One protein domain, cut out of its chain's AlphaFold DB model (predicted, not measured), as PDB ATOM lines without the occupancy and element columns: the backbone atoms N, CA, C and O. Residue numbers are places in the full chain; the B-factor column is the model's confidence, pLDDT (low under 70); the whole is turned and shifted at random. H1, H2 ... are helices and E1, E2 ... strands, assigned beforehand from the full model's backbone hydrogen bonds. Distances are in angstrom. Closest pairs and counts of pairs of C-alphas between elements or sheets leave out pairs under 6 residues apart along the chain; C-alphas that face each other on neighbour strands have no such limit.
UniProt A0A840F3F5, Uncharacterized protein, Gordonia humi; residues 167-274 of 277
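Overview. This is residues 167 to 274 of the 277 residues of an uncharacterized protein of Gordonia humi (UniProt A0A840F3F5). Two small lobes stand at the two ends of an elongated body, and H1 runs across the body between them. One lobe holds the two-stranded sheet E1 E2 with H2 and H3; in the other, E4 of the hairpin E3 E4 packs along H5, with H4 and the short H6 nearby. The printed part has 108 residues, with six named helices and four named strands in the order H1 E1 H2 E2 H3 H4 H5 H6 E3 E4. Each sheet is an antiparallel pair, and the class is mixed, helices and strands. The whole is compact, with a radius of gyration of the C-alphas of 13.0 A and spans of 42 by 27 by 25 A.

Arrangement. Begin with H1, residues 167 to 180, the hub, which touches three helices. Its residues 169 to 173 touch H3, residues 215 to 220, at a steep tilt of 47 degrees, opposite ways; the closest C-alphas, of Thr 173 and Val 215, are 5.8 A apart. Look next at the antiparallel neighbours E1, residues 185 to 188, and E2, residues 210 to 213, where N 185 and O 213 are 2.8 A apart, within hydrogen-bond range. H2, residues 201 to 204, touches no helix; its closest C-alpha to E1 is that of Leu 203, 7.3 A from that of Val 188. H4, residues 230 to 236, and H5, residues 242 to 251, form a helical hairpin: they touch at a shallow tilt of 17 degrees, opposite ways, with the C-alphas of Thr 231 and Val 245 closest at 6.3 A. H1 touches H5 with residues 175 to 179, C-alphas 178 and 248 closest at 6.0 A, opposite ways at a tilt of 36 degrees, only just steep. With residues 171 to 175 it touches H6, residues 255 to 258, C-alphas 171 and 255 closest at 6.2 A. Helix packing is mostly crossed, but only just: 1 of 3 tilted touching pairs is shallow. The strands E3, residues 264 to 267, and E4, residues 270 to 273, form an antiparallel hairpin with N 265 and O 272 2.8 A apart, within hydrogen-bond range. The closest C-alphas of H5 and E4, of Asp 246 and Glu 272, are 5.3 A apart. Every O i to N i+4 pair is within hydrogen-bond range in H1, H3, H4 and H5; H2 and H6 are too short for such a pair.

Along the chain. Find C-alpha 167 at (59.765, -25.122, 55.614); from there H1 runs 19.8 A to C-alpha 180. E1 covers 10.5 A and E2 10.3 A. H5 runs 14.2 A from C-alpha 242 at (76.715, -7.376, 61.637). E4 ends at C-alpha 273, at (71.047, -8.034, 64.876).

Size, cuts and confidence. The two C-alphas farthest apart, of Thr 207 and Ser 268, are 43.2 A apart. The printed part has no cut. The link from E1 to H2, residues 189 to 200, is long. No printed residue is under 70 in pLDDT.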
ATOM      1  N   GLU A 167      59.594 -26.547  55.322       92.81
ATOM      2  CA  GLU A 167      59.765 -25.122  55.614       92.81
ATOM      3  C   GLU A 167      61.000 -24.900  56.485       92.81
ATOM      4  O   GLU A 167      61.870 -24.124  56.110       92.81
ATOM      5  N   GLN A 168      61.146 -25.662  57.578       95.12
ATOM      6  CA  GLN A 168      62.340 -25.589  58.425       95.12
ATOM      7  C   GLN A 168      63.621 -25.819  57.614       95.12
ATOM      8  O   GLN A 168      64.563 -25.043  57.734       95.12
ATOM      9  N   TYR A 169      63.659 -26.860  56.778       95.31
ATOM     10  CA  TYR A 169      64.870 -27.184  56.020       95.31
ATOM     11  C   TYR A 169      65.159 -26.113  54.972       95.31
ATOM     12  O   TYR A 169      66.321 -25.813  54.721       95.31
ATOM     13  N   SER A 170      64.116 -25.518  54.388       94.44
ATOM     14  CA  SER A 170      64.245 -24.416  53.432       94.44
ATOM     15  C   SER A 170      64.862 -23.191  54.098       94.44
ATOM     16  O   SER A 170      65.880 -22.702  53.620       94.44
ATOM     17  N   VAL A 171      64.298 -22.749  55.227       94.88
ATOM     18  CA  VAL A 171      64.786 -21.576  55.967       94.88
ATOM     19  C   VAL A 171      66.225 -21.799  56.425       94.88
ATOM     20  O   VAL A 171      67.087 -20.982  56.133       94.88
ATOM     21  N   GLU A 172      66.525 -22.929  57.068       96.25
ATOM     22  CA  GLU A 172      67.880 -23.222  57.556       96.25
ATOM     23  C   GLU A 172      68.904 -23.321  56.413       96.25
ATOM     24  O   GLU A 172      70.006 -22.793  56.534       96.25
ATOM     25  N   THR A 173      68.541 -23.944  55.285       95.31
ATOM     26  CA  THR A 173      69.414 -24.016  54.099       95.31
ATOM     27  C   THR A 173      69.666 -22.630  53.509       95.31
ATOM     28  O   THR A 173      70.790 -22.335  53.110       95.31
ATOM     29  N   ASN A 174      68.639 -21.780  53.439       93.94
ATOM     30  CA  ASN A 174      68.771 -20.427  52.902       93.94
ATOM     31  C   ASN A 174      69.621 -19.552  53.827       93.94
ATOM     32  O   ASN A 174      70.539 -18.910  53.339       93.94
ATOM     33  N   VAL A 175      69.416 -19.608  55.149       94.94
ATOM     34  CA  VAL A 175      70.273 -18.903  56.123       94.94
ATOM     35  C   VAL A 175      71.746 -19.253  55.912       94.94
ATOM     36  O   VAL A 175      72.589 -18.365  55.841       94.94
ATOM     37  N   VAL A 176      72.063 -20.543  55.788       95.38
ATOM     38  CA  VAL A 176      73.450 -20.998  55.617       95.38
ATOM     39  C   VAL A 176      74.016 -20.558  54.265       95.38
ATOM     40  O   VAL A 176      75.140 -20.060  54.217       95.38
ATOM     41  N   LYS A 177      73.246 -20.679  53.179       94.19
ATOM     42  CA  LYS A 177      73.689 -20.272  51.838       94.19
ATOM     43  C   LYS A 177      73.896 -18.774  51.703       94.19
ATOM     44  O   LYS A 177      74.915 -18.376  51.155       94.19
ATOM     45  N   GLU A 178      72.965 -17.964  52.197       92.75
ATOM     46  CA  GLU A 178      73.087 -16.506  52.116       92.75
ATOM     47  C   GLU A 178      74.242 -15.997  52.986       92.75
ATOM     48  O   GLU A 178      74.953 -15.071  52.601       92.75
ATOM     49  N   LEU A 179      74.500 -16.642  54.129       93.44
ATOM     50  CA  LEU A 179      75.590 -16.236  55.012       93.44
ATOM     51  C   LEU A 179      76.969 -16.697  54.514       93.44
ATOM     52  O   LEU A 179      77.929 -15.934  54.582       93.44
ATOM     53  N   THR A 180      77.088 -17.941  54.041       92.31
ATOM     54  CA  THR A 180      78.391 -18.568  53.736       92.31
ATOM     55  C   THR A 180      78.714 -18.665  52.244       92.31
ATOM     56  O   THR A 180      79.867 -18.881  51.877       92.31
ATOM     57  N   GLY A 181      77.713 -18.520  51.374       90.75
ATOM     58  CA  GLY A 181      77.804 -18.783  49.936       90.75
ATOM     59  C   GLY A 181      77.610 -20.254  49.541       90.75
ATOM     60  O   GLY A 181      77.422 -20.539  48.357       90.75
ATOM     61  N   GLU A 182      77.609 -21.188  50.495       91.81
ATOM     62  CA  GLU A 182      77.474 -22.630  50.254       91.81
ATOM     63  C   GLU A 182      76.485 -23.282  51.242       91.81
ATOM     64  O   GLU A 182      76.043 -22.676  52.208       91.81
ATOM     65  N   ASP A 183      76.066 -24.524  50.984       94.19
ATOM     66  CA  ASP A 183      75.248 -25.310  51.929       94.19
ATOM     67  C   ASP A 183      76.175 -26.169  52.784       94.19
ATOM     68  O   ASP A 183      76.217 -27.388  52.617       94.19
ATOM     69  N   GLU A 184      76.987 -25.534  53.627       95.75
ATOM     70  CA  GLU A 184      77.911 -26.240  54.512       95.75
ATOM     71  C   GLU A 184      77.712 -25.822  55.967       95.75
ATOM     72  O   GLU A 184      77.728 -24.646  56.330       95.75
ATOM     73  N   VAL A 185      77.519 -26.824  56.816       97.31
ATOM     74  CA  VAL A 185      77.397 -26.696  58.261       97.31
ATOM     75  C   VAL A 185      78.260 -27.736  58.948       97.31
ATOM     76  O   VAL A 185      78.637 -28.762  58.376       97.31
ATOM     77  N   VAL A 186      78.527 -27.480  60.222       97.38
ATOM     78  CA  VAL A 186      79.379 -28.317  61.057       97.38
ATOM     79  C   VAL A 186      78.605 -28.775  62.280       97.38
ATOM     80  O   VAL A 186      77.913 -27.996  62.941       97.38
ATOM     81  N   TRP A 187      78.717 -30.055  62.612       97.25
ATOM     82  CA  TRP A 187      78.105 -30.628  63.806       97.25
ATOM     83  C   TRP A 187      79.000 -31.681  64.444       97.25
ATOM     84  O   TRP A 187      80.050 -32.056  63.935       97.25
ATOM     85  N   VAL A 188      78.569 -32.183  65.597       95.81
ATOM     86  CA  VAL A 188      79.176 -33.342  66.255       95.81
ATOM     87  C   VAL A 188      78.122 -34.416  66.458       95.81
ATOM     88  O   VAL A 188      76.950 -34.123  66.707       95.81
ATOM     89  N   LYS A 189      78.531 -35.684  66.406       91.81
ATOM     90  CA  LYS A 189      77.607 -36.811  66.562       91.81
ATOM     91  C   LYS A 189      76.843 -36.761  67.892       91.81
ATOM     92  O   LYS A 189      77.428 -36.770  68.985       91.81
ATOM     93  N   GLY A 190      75.514 -36.768  67.796       89.75
ATOM     94  CA  GLY A 190      74.611 -36.650  68.944       89.75
ATOM     95  C   GLY A 190      74.567 -35.248  69.563       89.75
ATOM     96  O   GLY A 190      74.214 -35.128  70.734       89.75
ATOM     97  N   GLY A 191      74.985 -34.218  68.824       92.00
ATOM     98  CA  GLY A 191      74.731 -32.820  69.164       92.00
ATOM     99  C   GLY A 191      73.254 -32.445  68.993       92.00
ATOM    100  O   GLY A 191      72.475 -33.172  68.377       92.00
ATOM    101  N   SER A 192      72.860 -31.304  69.556       93.38
ATOM    102  CA  SER A 192      71.488 -30.778  69.473       93.38
ATOM    103  C   SER A 192      71.313 -29.663  68.443       93.38
ATOM    104  O   SER A 192      70.192 -29.198  68.249       93.38
ATOM    105  N   ALA A 193      72.404 -29.209  67.834       96.25
ATOM    106  CA  ALA A 193      72.409 -28.178  66.815       96.25
ATOM    107  C   ALA A 193      73.612 -28.358  65.881       96.25
ATOM    108  O   ALA A 193      74.631 -28.924  66.287       96.25
ATOM    109  N   PHE A 194      73.465 -27.894  64.646       97.38
ATOM    110  CA  PHE A 194      74.576 -27.662  63.727       97.38
ATOM    111  C   PHE A 194      74.889 -26.164  63.662       97.38
ATOM    112  O   PHE A 194      74.054 -25.326  64.020       97.38
ATOM    113  N   HIS A 195      76.108 -25.841  63.247       97.00
ATOM    114  CA  HIS A 195      76.683 -24.502  63.308       97.00
ATOM    115  C   HIS A 195      77.250 -24.096  61.949       97.00
ATOM    116  O   HIS A 195      77.646 -24.944  61.154       97.00
ATOM    117  N   VAL A 196      77.309 -22.789  61.710       94.75
ATOM    118  CA  VAL A 196      77.790 -22.207  60.447       94.75
ATOM    119  C   VAL A 196      79.318 -22.294  60.319       94.75
ATOM    120  O   VAL A 196      79.853 -22.305  59.219       94.75
ATOM    121  N   CYS A 197      80.041 -22.370  61.438       93.44
ATOM    122  CA  CYS A 197      81.492 -22.512  61.434       93.44
ATOM    123  C   CYS A 197      81.995 -23.382  62.588       93.44
ATOM    124  O   CYS A 197      81.300 -23.621  63.577       93.44
ATOM    125  N   GLU A 198      83.246 -23.819  62.473       93.81
ATOM    126  CA  GLU A 198      83.912 -24.701  63.430       93.81
ATOM    127  C   GLU A 198      84.362 -24.043  64.738       93.81
ATOM    128  O   GLU A 198      84.567 -24.743  65.738       93.81
ATOM    129  N   ASP A 199      84.598 -22.732  64.705       90.94
ATOM    130  CA  ASP A 199      85.305 -21.991  65.756       90.94
ATOM    131  C   ASP A 199      84.407 -21.601  66.934       90.94
ATOM    132  O   ASP A 199      84.857 -21.036  67.938       90.94
ATOM    133  N   VAL A 200      83.126 -21.960  66.856       93.25
ATOM    134  CA  VAL A 200      82.153 -21.703  67.911       93.25
ATOM    135  C   VAL A 200      82.517 -22.461  69.199       93.25
ATOM    136  O   VAL A 200      83.001 -23.601  69.156       93.25
ATOM    137  N   PRO A 201      82.269 -21.877  70.388       90.69
ATOM    138  CA  PRO A 201      82.664 -22.481  71.660       90.69
ATOM    139  C   PRO A 201      82.120 -23.896  71.882       90.69
ATOM    140  O   PRO A 201      82.780 -24.705  72.537       90.69
ATOM    141  N   ASP A 202      80.939 -24.203  71.348       88.50
ATOM    142  CA  ASP A 202      80.288 -25.505  71.511       88.50
ATOM    143  C   ASP A 202      80.995 -26.618  70.730       88.50
ATOM    144  O   ASP A 202      81.137 -27.730  71.243       88.50
ATOM    145  N   LEU A 203      81.549 -26.305  69.555       92.06
ATOM    146  CA  LEU A 203      82.360 -27.241  68.777       92.06
ATOM    147  C   LEU A 203      83.806 -27.293  69.274       92.06
ATOM    148  O   LEU A 203      84.373 -28.378  69.388       92.06
ATOM    149  N   ARG A 204      84.400 -26.156  69.651       90.44
ATOM    150  CA  ARG A 204      85.791 -26.093  70.139       90.44
ATOM    151  C   ARG A 204      86.009 -26.843  71.454       90.44
ATOM    152  O   ARG A 204      87.083 -27.393  71.680       90.44
ATOM    153  N   ARG A 205      85.011 -26.847  72.343       89.12
ATOM    154  CA  ARG A 205      85.067 -27.577  73.625       89.12
ATOM    155  C   ARG A 205      84.693 -29.053  73.490       89.12
ATOM    156  O   ARG A 205      84.848 -29.802  74.453       89.12
ATOM    157  N   SER A 206      84.172 -29.469  72.337       86.06
ATOM    158  CA  SER A 206      83.780 -30.853  72.105       86.06
ATOM    159  C   SER A 206      85.011 -31.739  71.920       86.06
ATOM    160  O   SER A 206      85.920 -31.422  71.163       86.06
ATOM    161  N   THR A 207      85.015 -32.898  72.576       86.62
ATOM    162  CA  THR A 207      86.015 -33.957  72.357       86.62
ATOM    163  C   THR A 207      85.623 -34.919  71.234       86.62
ATOM    164  O   THR A 207      86.373 -35.841  70.916       86.62
ATOM    165  N   LYS A 208      84.432 -34.745  70.650       89.75
ATOM    166  CA  LYS A 208      83.914 -35.580  69.562       89.75
ATOM    167  C   LYS A 208      84.407 -35.080  68.208       89.75
ATOM    168  O   LYS A 208      84.595 -33.881  68.023       89.75
ATOM    169  N   THR A 209      84.520 -36.002  67.255       90.50
ATOM    170  CA  THR A 209      84.793 -35.685  65.850       90.50
ATOM    171  C   THR A 209      83.730 -34.742  65.294       90.50
ATOM    172  O   THR A 209      82.532 -34.982  65.477       90.50
ATOM    173  N   LYS A 210      84.197 -33.677  64.640       94.69
ATOM    174  CA  LYS A 210      83.372 -32.744  63.880       94.69
ATOM    175  C   LYS A 210      83.060 -33.354  62.516       94.69
ATOM    176  O   LYS A 210      83.926 -33.969  61.895       94.69
ATOM    177  N   GLU A 211      81.816 -33.231  62.096       95.75
ATOM    178  CA  GLU A 211      81.315 -33.668  60.800       95.75
ATOM    179  C   GLU A 211      80.892 -32.429  60.010       95.75
ATOM    180  O   GLU A 211      80.350 -31.485  60.587       95.75
ATOM    181  N   HIS A 212      81.153 -32.457  58.704       96.31
ATOM    182  CA  HIS A 212      80.819 -31.402  57.753       96.31
ATOM    183  C   HIS A 212      79.845 -31.935  56.718       96.31
ATOM    184  O   HIS A 212      79.917 -33.108  56.329       96.31
ATOM    185  N   GLY A 213      78.981 -31.061  56.229       95.62
ATOM    186  CA  GLY A 213      78.074 -31.373  55.141       95.62
ATOM    187  C   GLY A 213      76.937 -30.374  55.055       95.62
ATOM    188  O   GLY A 213      76.977 -29.319  55.677       95.62
ATOM    189  N   THR A 214      75.905 -30.723  54.302       96.19
ATOM    190  CA  THR A 214      74.741 -29.858  54.106       96.19
ATOM    191  C   THR A 214      73.812 -29.845  55.311       96.19
ATOM    192  O   THR A 214      73.812 -30.769  56.133       96.19
ATOM    193  N   VAL A 215      72.929 -28.848  55.371       96.00
ATOM    194  CA  VAL A 215      71.832 -28.809  56.354       96.00
ATOM    195  C   VAL A 215      71.030 -30.116  56.332       96.00
ATOM    196  O   VAL A 215      70.745 -30.705  57.376       96.00
ATOM    197  N   ALA A 216      70.731 -30.637  55.139       94.69
ATOM    198  CA  ALA A 216      70.019 -31.906  54.987       94.69
ATOM    199  C   ALA A 216      70.793 -33.101  55.580       94.69
ATOM    200  O   ALA A 216      70.187 -33.988  56.184       94.69
ATOM    201  N   GLN A 217      72.122 -33.126  55.439       95.12
ATOM    202  CA  GLN A 217      72.969 -34.178  56.011       95.12
ATOM    203  C   GLN A 217      73.050 -34.084  57.538       95.12
ATOM    204  O   GLN A 217      73.000 -35.118  58.208       95.12
ATOM    205  N   ALA A 218      73.089 -32.875  58.101       96.50
ATOM    206  CA  ALA A 218      73.026 -32.678  59.548       96.50
ATOM    207  C   ALA A 218      71.712 -33.235  60.132       96.50
ATOM    208  O   ALA A 218      71.711 -33.965  61.129       96.50
ATOM    209  N   HIS A 219      70.587 -32.984  59.459       95.62
ATOM    210  CA  HIS A 219      69.295 -33.566  59.828       95.62
ATOM    211  C   HIS A 219      69.250 -35.090  59.686       95.62
ATOM    212  O   HIS A 219      68.723 -35.774  60.570       95.62
ATOM    213  N   GLU A 220      69.828 -35.650  58.617       93.44
ATOM    214  CA  GLU A 220      69.979 -37.105  58.449       93.44
ATOM    215  C   GLU A 220      70.819 -37.720  59.585       93.44
ATOM    216  O   GLU A 220      70.503 -38.813  60.069       93.44
ATOM    217  N   ALA A 221      71.821 -36.988  60.082       94.00
ATOM    218  CA  ALA A 221      72.624 -37.333  61.258       94.00
ATOM    219  C   ALA A 221      71.885 -37.136  62.600       94.00
ATOM    220  O   ALA A 221      72.473 -37.306  63.674       94.00
ATOM    221  N   ASN A 222      70.580 -36.847  62.554       93.31
ATOM    222  CA  ASN A 222      69.705 -36.615  63.699       93.31
ATOM    223  C   ASN A 222      70.126 -35.397  64.542       93.31
ATOM    224  O   ASN A 222      69.937 -35.383  65.763       93.31
ATOM    225  N   ILE A 223      70.673 -34.372  63.885       95.75
ATOM    226  CA  ILE A 223      70.896 -33.049  64.463       95.75
ATOM    227  C   ILE A 223      69.684 -32.179  64.100       95.75
ATOM    228  O   ILE A 223      69.456 -31.919  62.926       95.75
ATOM    229  N   PRO A 224      68.852 -31.773  65.071       94.75
ATOM    230  CA  PRO A 224      67.466 -31.393  64.792       94.75
ATOM    231  C   PRO A 224      67.255 -29.987  64.222       94.75
ATOM    232  O   PRO A 224      66.123 -29.683  63.849       94.75
ATOM    233  N   ARG A 225      68.263 -29.108  64.256       95.75
ATOM    234  CA  ARG A 225      68.119 -27.696  63.871       95.75
ATOM    235  C   ARG A 225      69.450 -26.962  63.769       95.75
ATOM    236  O   ARG A 225      70.443 -27.392  64.366       95.75
ATOM    237  N   LEU A 226      69.411 -25.794  63.138       96.81
ATOM    238  CA  LEU A 226      70.455 -24.778  63.255       96.81
ATOM    239  C   LEU A 226      70.558 -24.281  64.712       96.81
ATOM    240  O   LEU A 226      69.570 -24.248  65.466       96.81
ATOM    241  N   THR A 227      71.767 -23.910  65.141       95.81
ATOM    242  CA  THR A 227      71.952 -23.204  66.413       95.81
ATOM    243  C   THR A 227      71.077 -21.957  66.439       95.81
ATOM    244  O   THR A 227      71.071 -21.141  65.525       95.81
ATOM    245  N   LYS A 228      70.338 -21.789  67.535       95.38
ATOM    246  CA  LYS A 228      69.424 -20.651  67.682       95.38
ATOM    247  C   LYS A 228      70.142 -19.337  67.950       95.38
ATOM    248  O   LYS A 228      69.502 -18.303  68.069       95.38
ATOM    249  N   LYS A 229      71.466 -19.401  68.071       94.75
ATOM    250  CA  LYS A 229      72.360 -18.279  68.321       94.75
ATOM    251  C   LYS A 229      73.256 -17.996  67.125       94.75
ATOM    252  O   LYS A 229      74.318 -17.406  67.292       94.75
ATOM    253  N   TRP A 230      72.865 -18.445  65.929       94.62
ATOM    254  CA  TRP A 230      73.730 -18.367  64.757       94.62
ATOM    255  C   TRP A 230      74.137 -16.924  64.434       94.62
ATOM    256  O   TRP A 230      75.268 -16.731  64.017       94.62
ATOM    257  N   THR A 231      73.302 -15.915  64.718       94.69
ATOM    258  CA  THR A 231      73.653 -14.495  64.517       94.69
ATOM    259  C   THR A 231      74.834 -14.075  65.397       94.69
ATOM    260  O   THR A 231      75.843 -13.569  64.907       94.69
ATOM    261  N   SER A 232      74.764 -14.340  66.706       93.00
ATOM    262  CA  SER A 232      75.858 -14.015  67.630       93.00
ATOM    263  C   SER A 232      77.084 -14.904  67.432       93.00
ATOM    264  O   SER A 232      78.212 -14.436  67.593       93.00
ATOM    265  N   GLU A 233      76.900 -16.172  67.071       93.56
ATOM    266  CA  GLU A 233      78.003 -17.069  66.735       93.56
ATOM    267  C   GLU A 233      78.739 -16.598  65.476       93.56
ATOM    268  O   GLU A 233      79.972 -16.539  65.494       93.56
ATOM    269  N   ALA A 234      77.989 -16.189  64.447       94.19
ATOM    270  CA  ALA A 234      78.509 -15.685  63.183       94.19
ATOM    271  C   ALA A 234      79.441 -14.486  63.394       94.19
ATOM    272  O   ALA A 234      80.570 -14.489  62.901       94.19
ATOM    273  N   ILE A 235      79.008 -13.513  64.200       94.00
ATOM    274  CA  ILE A 235      79.762 -12.276  64.446       94.00
ATOM    275  C   ILE A 235      80.960 -12.513  65.362       94.00
ATOM    276  O   ILE A 235      82.074 -12.078  65.081       94.00
ATOM    277  N   ASN A 236      80.751 -13.219  66.475       93.56
ATOM    278  CA  ASN A 236      81.772 -13.305  67.521       93.56
ATOM    279  C   ASN A 236      82.822 -14.394  67.271       93.56
ATOM    280  O   ASN A 236      83.880 -14.357  67.895       93.56
ATOM    281  N   ASN A 237      82.522 -15.392  66.432       94.19
ATOM    282  CA  ASN A 237      83.381 -16.570  66.274       94.19
ATOM    283  C   ASN A 237      83.647 -16.935  64.812       94.19
ATOM    284  O   ASN A 237      84.720 -17.454  64.532       94.19
ATOM    285  N   CYS A 238      82.709 -16.671  63.897       92.56
ATOM    286  CA  CYS A 238      82.853 -17.067  62.492       92.56
ATOM    287  C   CYS A 238      83.377 -15.954  61.571       92.56
ATOM    288  O   CYS A 238      83.614 -16.212  60.395       92.56
ATOM    289  N   GLY A 239      83.575 -14.736  62.085       92.94
ATOM    290  CA  GLY A 239      84.181 -13.633  61.334       92.94
ATOM    291  C   GLY A 239      83.239 -12.890  60.383       92.94
ATOM    292  O   GLY A 239      83.729 -12.162  59.523       92.94
ATOM    293  N   TYR A 240      81.919 -13.046  60.534       94.62
ATOM    294  CA  TYR A 240      80.934 -12.273  59.772       94.62
ATOM    295  C   TYR A 240      80.695 -10.901  60.402       94.62
ATOM    296  O   TYR A 240      80.760 -10.740  61.622       94.62
ATOM    297  N   THR A 241      80.396  -9.899  59.582       94.12
ATOM    298  CA  THR A 241      80.031  -8.571  60.085       94.12
ATOM    299  C   THR A 241      78.543  -8.511  60.448       94.12
ATOM    300  O   THR A 241      77.749  -9.286  59.906       94.12
ATOM    301  N   PRO A 242      78.130  -7.599  61.349       92.88
ATOM    302  CA  PRO A 242      76.715  -7.376  61.637       92.88
ATOM    303  C   PRO A 242      75.893  -7.110  60.375       92.88
ATOM    304  O   PRO A 242      74.825  -7.685  60.227       92.88
ATOM    305  N   GLU A 243      76.434  -6.355  59.415       91.88
ATOM    306  CA  GLU A 243      75.745  -6.017  58.165       91.88
ATOM    307  C   GLU A 243      75.481  -7.247  57.285       91.88
ATOM    308  O   GLU A 243      74.443  -7.326  56.633       91.88
ATOM    309  N   GLN A 244      76.396  -8.225  57.266       93.44
ATOM    310  CA  GLN A 244      76.187  -9.486  56.542       93.44
ATOM    311  C   GLN A 244      75.086 -10.327  57.191       93.44
ATOM    312  O   GLN A 244      74.291 -10.963  56.505       93.44
ATOM    313  N   VAL A 245      75.034 -10.325  58.521       93.31
ATOM    314  CA  VAL A 245      73.992 -11.033  59.265       93.31
ATOM    315  C   VAL A 245      72.640 -10.329  59.108       93.31
ATOM    316  O   VAL A 245      71.642 -11.007  58.884       93.31
ATOM    317  N   ASP A 246      72.605  -8.997  59.146       92.44
ATOM    318  CA  ASP A 246      71.406  -8.192  58.881       92.44
ATOM    319  C   ASP A 246      70.863  -8.421  57.468       92.44
ATOM    320  O   ASP A 246      69.651  -8.526  57.291       92.44
ATOM    321  N   ALA A 247      71.740  -8.564  56.469       91.50
ATOM    322  CA  ALA A 247      71.325  -8.914  55.111       91.50
ATOM    323  C   ALA A 247      70.562 -10.248  55.091       91.50
ATOM    324  O   ALA A 247      69.446 -10.309  54.584       91.50
ATOM    325  N   VAL A 248      71.098 -11.288  55.740       92.38
ATOM    326  CA  VAL A 248      70.429 -12.599  55.839       92.38
ATOM    327  C   VAL A 248      69.099 -12.490  56.591       92.38
ATOM    328  O   VAL A 248      68.113 -13.108  56.191       92.38
ATOM    329  N   LEU A 249      69.046 -11.698  57.668       91.69
ATOM    330  CA  LEU A 249      67.815 -11.469  58.429       91.69
ATOM    331  C   LEU A 249      66.738 -10.746  57.601       91.69
ATOM    332  O   LEU A 249      65.552 -11.040  57.749       91.69
ATOM    333  N   GLY A 250      67.133  -9.821  56.728       87.19
ATOM    334  CA  GLY A 250      66.219  -9.097  55.846       87.19
ATOM    335  C   GLY A 250      65.785  -9.878  54.601       87.19
ATOM    336  O   GLY A 250      64.706  -9.612  54.071       87.19
ATOM    337  N   GLU A 251      66.604 -10.817  54.126       88.31
ATOM    338  CA  GLU A 251      66.374 -11.543  52.869       88.31
ATOM    339  C   GLU A 251      65.686 -12.897  53.051       88.31
ATOM    340  O   GLU A 251      64.931 -13.323  52.173       88.31
ATOM    341  N   VAL A 252      65.927 -13.594  54.165       88.75
ATOM    342  CA  VAL A 252      65.371 -14.933  54.381       88.75
ATOM    343  C   VAL A 252      63.997 -14.851  55.047       88.75
ATOM    344  O   VAL A 252      63.855 -14.488  56.216       88.75
ATOM    345  N   ASP A 253      62.970 -15.276  54.314       87.31
ATOM    346  CA  ASP A 253      61.614 -15.405  54.842       87.31
ATOM    347  C   ASP A 253      61.565 -16.352  56.056       87.31
ATOM    348  O   ASP A 253      62.160 -17.431  56.054       87.31
ATOM    349  N   ASP A 254      60.818 -15.959  57.094       88.25
ATOM    350  CA  ASP A 254      60.638 -16.721  58.345       88.25
ATOM    351  C   ASP A 254      61.954 -17.045  59.090       88.25
ATOM    352  O   ASP A 254      62.016 -17.959  59.917       88.25
ATOM    353  N   VAL A 255      63.023 -16.277  58.848       90.19
ATOM    354  CA  VAL A 255      64.337 -16.458  59.493       90.19
ATOM    355  C   VAL A 255      64.279 -16.426  61.020       90.19
ATOM    356  O   VAL A 255      65.021 -17.152  61.685       90.19
ATOM    357  N   THR A 256      63.368 -15.647  61.602       91.12
ATOM    358  CA  THR A 256      63.203 -15.537  63.059       91.12
ATOM    359  C   THR A 256      62.775 -16.859  63.698       91.12
ATOM    360  O   THR A 256      63.104 -17.103  64.860       91.12
ATOM    361  N   SER A 257      62.162 -17.779  62.937       90.38
ATOM    362  CA  SER A 257      61.864 -19.145  63.391       90.38
ATOM    363  C   SER A 257      63.121 -19.953  63.756       90.38
ATOM    364  O   SER A 257      63.039 -20.928  64.511       90.38
ATOM    365  N   THR A 258      64.293 -19.535  63.266       91.38
ATOM    366  CA  THR A 258      65.589 -20.170  63.545       91.38
ATOM    367  C   THR A 258      66.305 -19.601  64.769       91.38
ATOM    368  O   THR A 258      67.372 -20.103  65.110       91.38
ATOM    369  N   LEU A 259      65.748 -18.592  65.451       92.62
ATOM    370  CA  LEU A 259      66.438 -17.823  66.492       92.62
ATOM    371  C   LEU A 259      65.796 -17.941  67.882       92.62
ATOM    372  O   LEU A 259      64.616 -18.253  68.034       92.62
ATOM    373  N   ASP A 260      66.606 -17.724  68.923       89.56
ATOM    374  CA  ASP A 260      66.124 -17.513  70.296       89.56
ATOM    375  C   ASP A 260      65.758 -16.033  70.529       89.56
ATOM    376  O   ASP A 260      66.310 -15.125  69.900       89.56
ATOM    377  N   GLU A 261      64.866 -15.790  71.494       79.19
ATOM    378  CA  GLU A 261      64.528 -14.441  71.962       79.19
ATOM    379  C   GLU A 261      65.807 -13.706  72.414       79.19
ATOM    380  O   GLU A 261      66.549 -14.184  73.276       79.19
ATOM    381  N   GLY A 262      66.095 -12.551  71.805       84.31
ATOM    382  CA  GLY A 262      67.307 -11.765  72.074       84.31
ATOM    383  C   GLY A 262      68.483 -12.020  71.125       84.31
ATOM    384  O   GLY A 262      69.603 -11.613  71.429       84.31
ATOM    385  N   GLN A 263      68.266 -12.696  69.995       87.56
ATOM    386  CA  GLN A 263      69.240 -12.774  68.895       87.56
ATOM    387  C   GLN A 263      68.971 -11.787  67.754       87.56
ATOM    388  O   GLN A 263      69.823 -11.633  66.880       87.56
ATOM    389  N   TYR A 264      67.827 -11.105  67.797       88.06
ATOM    390  CA  TYR A 264      67.438 -10.036  66.888       88.06
ATOM    391  C   TYR A 264      66.569  -8.998  67.621       88.06
ATOM    392  O   TYR A 264      66.025  -9.275  68.697       88.06
ATOM    393  N   VAL A 265      66.443  -7.810  67.039       87.44
ATOM    394  CA  VAL A 265      65.426  -6.792  67.337       87.44
ATOM    395  C   VAL A 265      64.616  -6.528  66.071       87.44
ATOM    396  O   VAL A 265      65.123  -6.710  64.974       87.44
ATOM    397  N   GLU A 266      63.358  -6.112  66.195       84.25
ATOM    398  CA  GLU A 266      62.574  -5.685  65.030       84.25
ATOM    399  C   GLU A 266      62.604  -4.162  64.894       84.25
ATOM    400  O   GLU A 266      62.027  -3.439  65.713       84.25
ATOM    401  N   THR A 267      63.230  -3.676  63.825       81.69
ATOM    402  CA  THR A 267      63.249  -2.260  63.450       81.69
ATOM    403  C   THR A 267      62.362  -2.082  62.221       81.69
ATOM    404  O   THR A 267      62.593  -2.665  61.168       81.69
ATOM    405  N   SER A 268      61.293  -1.286  62.336       80.25
ATOM    406  CA  SER A 268      60.348  -1.036  61.228       80.25
ATOM    407  C   SER A 268      59.762  -2.308  60.575       80.25
ATOM    408  O   SER A 268      59.412  -2.288  59.398       80.25
ATOM    409  N   GLY A 269      59.640  -3.406  61.332       76.88
ATOM    410  CA  GLY A 269      59.137  -4.696  60.839       76.88
ATOM    411  C   GLY A 269      60.179  -5.582  60.148       76.88
ATOM    412  O   GLY A 269      59.804  -6.622  59.619       76.88
ATOM    413  N   THR A 270      61.458  -5.192  60.155       78.75
ATOM    414  CA  THR A 270      62.582  -6.008  59.666       78.75
ATOM    415  C   THR A 270      63.415  -6.480  60.862       78.75
ATOM    416  O   THR A 270      63.716  -5.657  61.735       78.75
ATOM    417  N   PRO A 271      63.749  -7.778  60.966       82.38
ATOM    418  CA  PRO A 271      64.647  -8.258  62.004       82.38
ATOM    419  C   PRO A 271      66.082  -7.793  61.721       82.38
ATOM    420  O   PRO A 271      66.588  -7.947  60.616       82.38
ATOM    421  N   GLU A 272      66.733  -7.250  62.740       83.19
ATOM    422  CA  GLU A 272      68.117  -6.769  62.726       83.19
ATOM    423  C   GLU A 272      68.868  -7.377  63.918       83.19
ATOM    424  O   GLU A 272      68.274  -7.732  64.945       83.19
ATOM    425  N   VAL A 273      70.184  -7.517  63.817       82.50
ATOM    426  CA  VAL A 273      71.047  -8.034  64.876       82.50
ATOM    427  C   VAL A 273      70.953  -7.139  66.109       82.50
ATOM    428  O   VAL A 273      70.950  -5.910  66.039       82.50
ATOM    429  N   VAL A 274      70.936  -7.761  67.291       79.19
ATOM    430  CA  VAL A 274      71.075  -7.017  68.547       79.19
ATOM    431  C   VAL A 274      72.437  -6.326  68.559       79.19
ATOM    432  O   VAL A 274      73.466  -6.999  68.641       79.19
TER     433      VAL A 274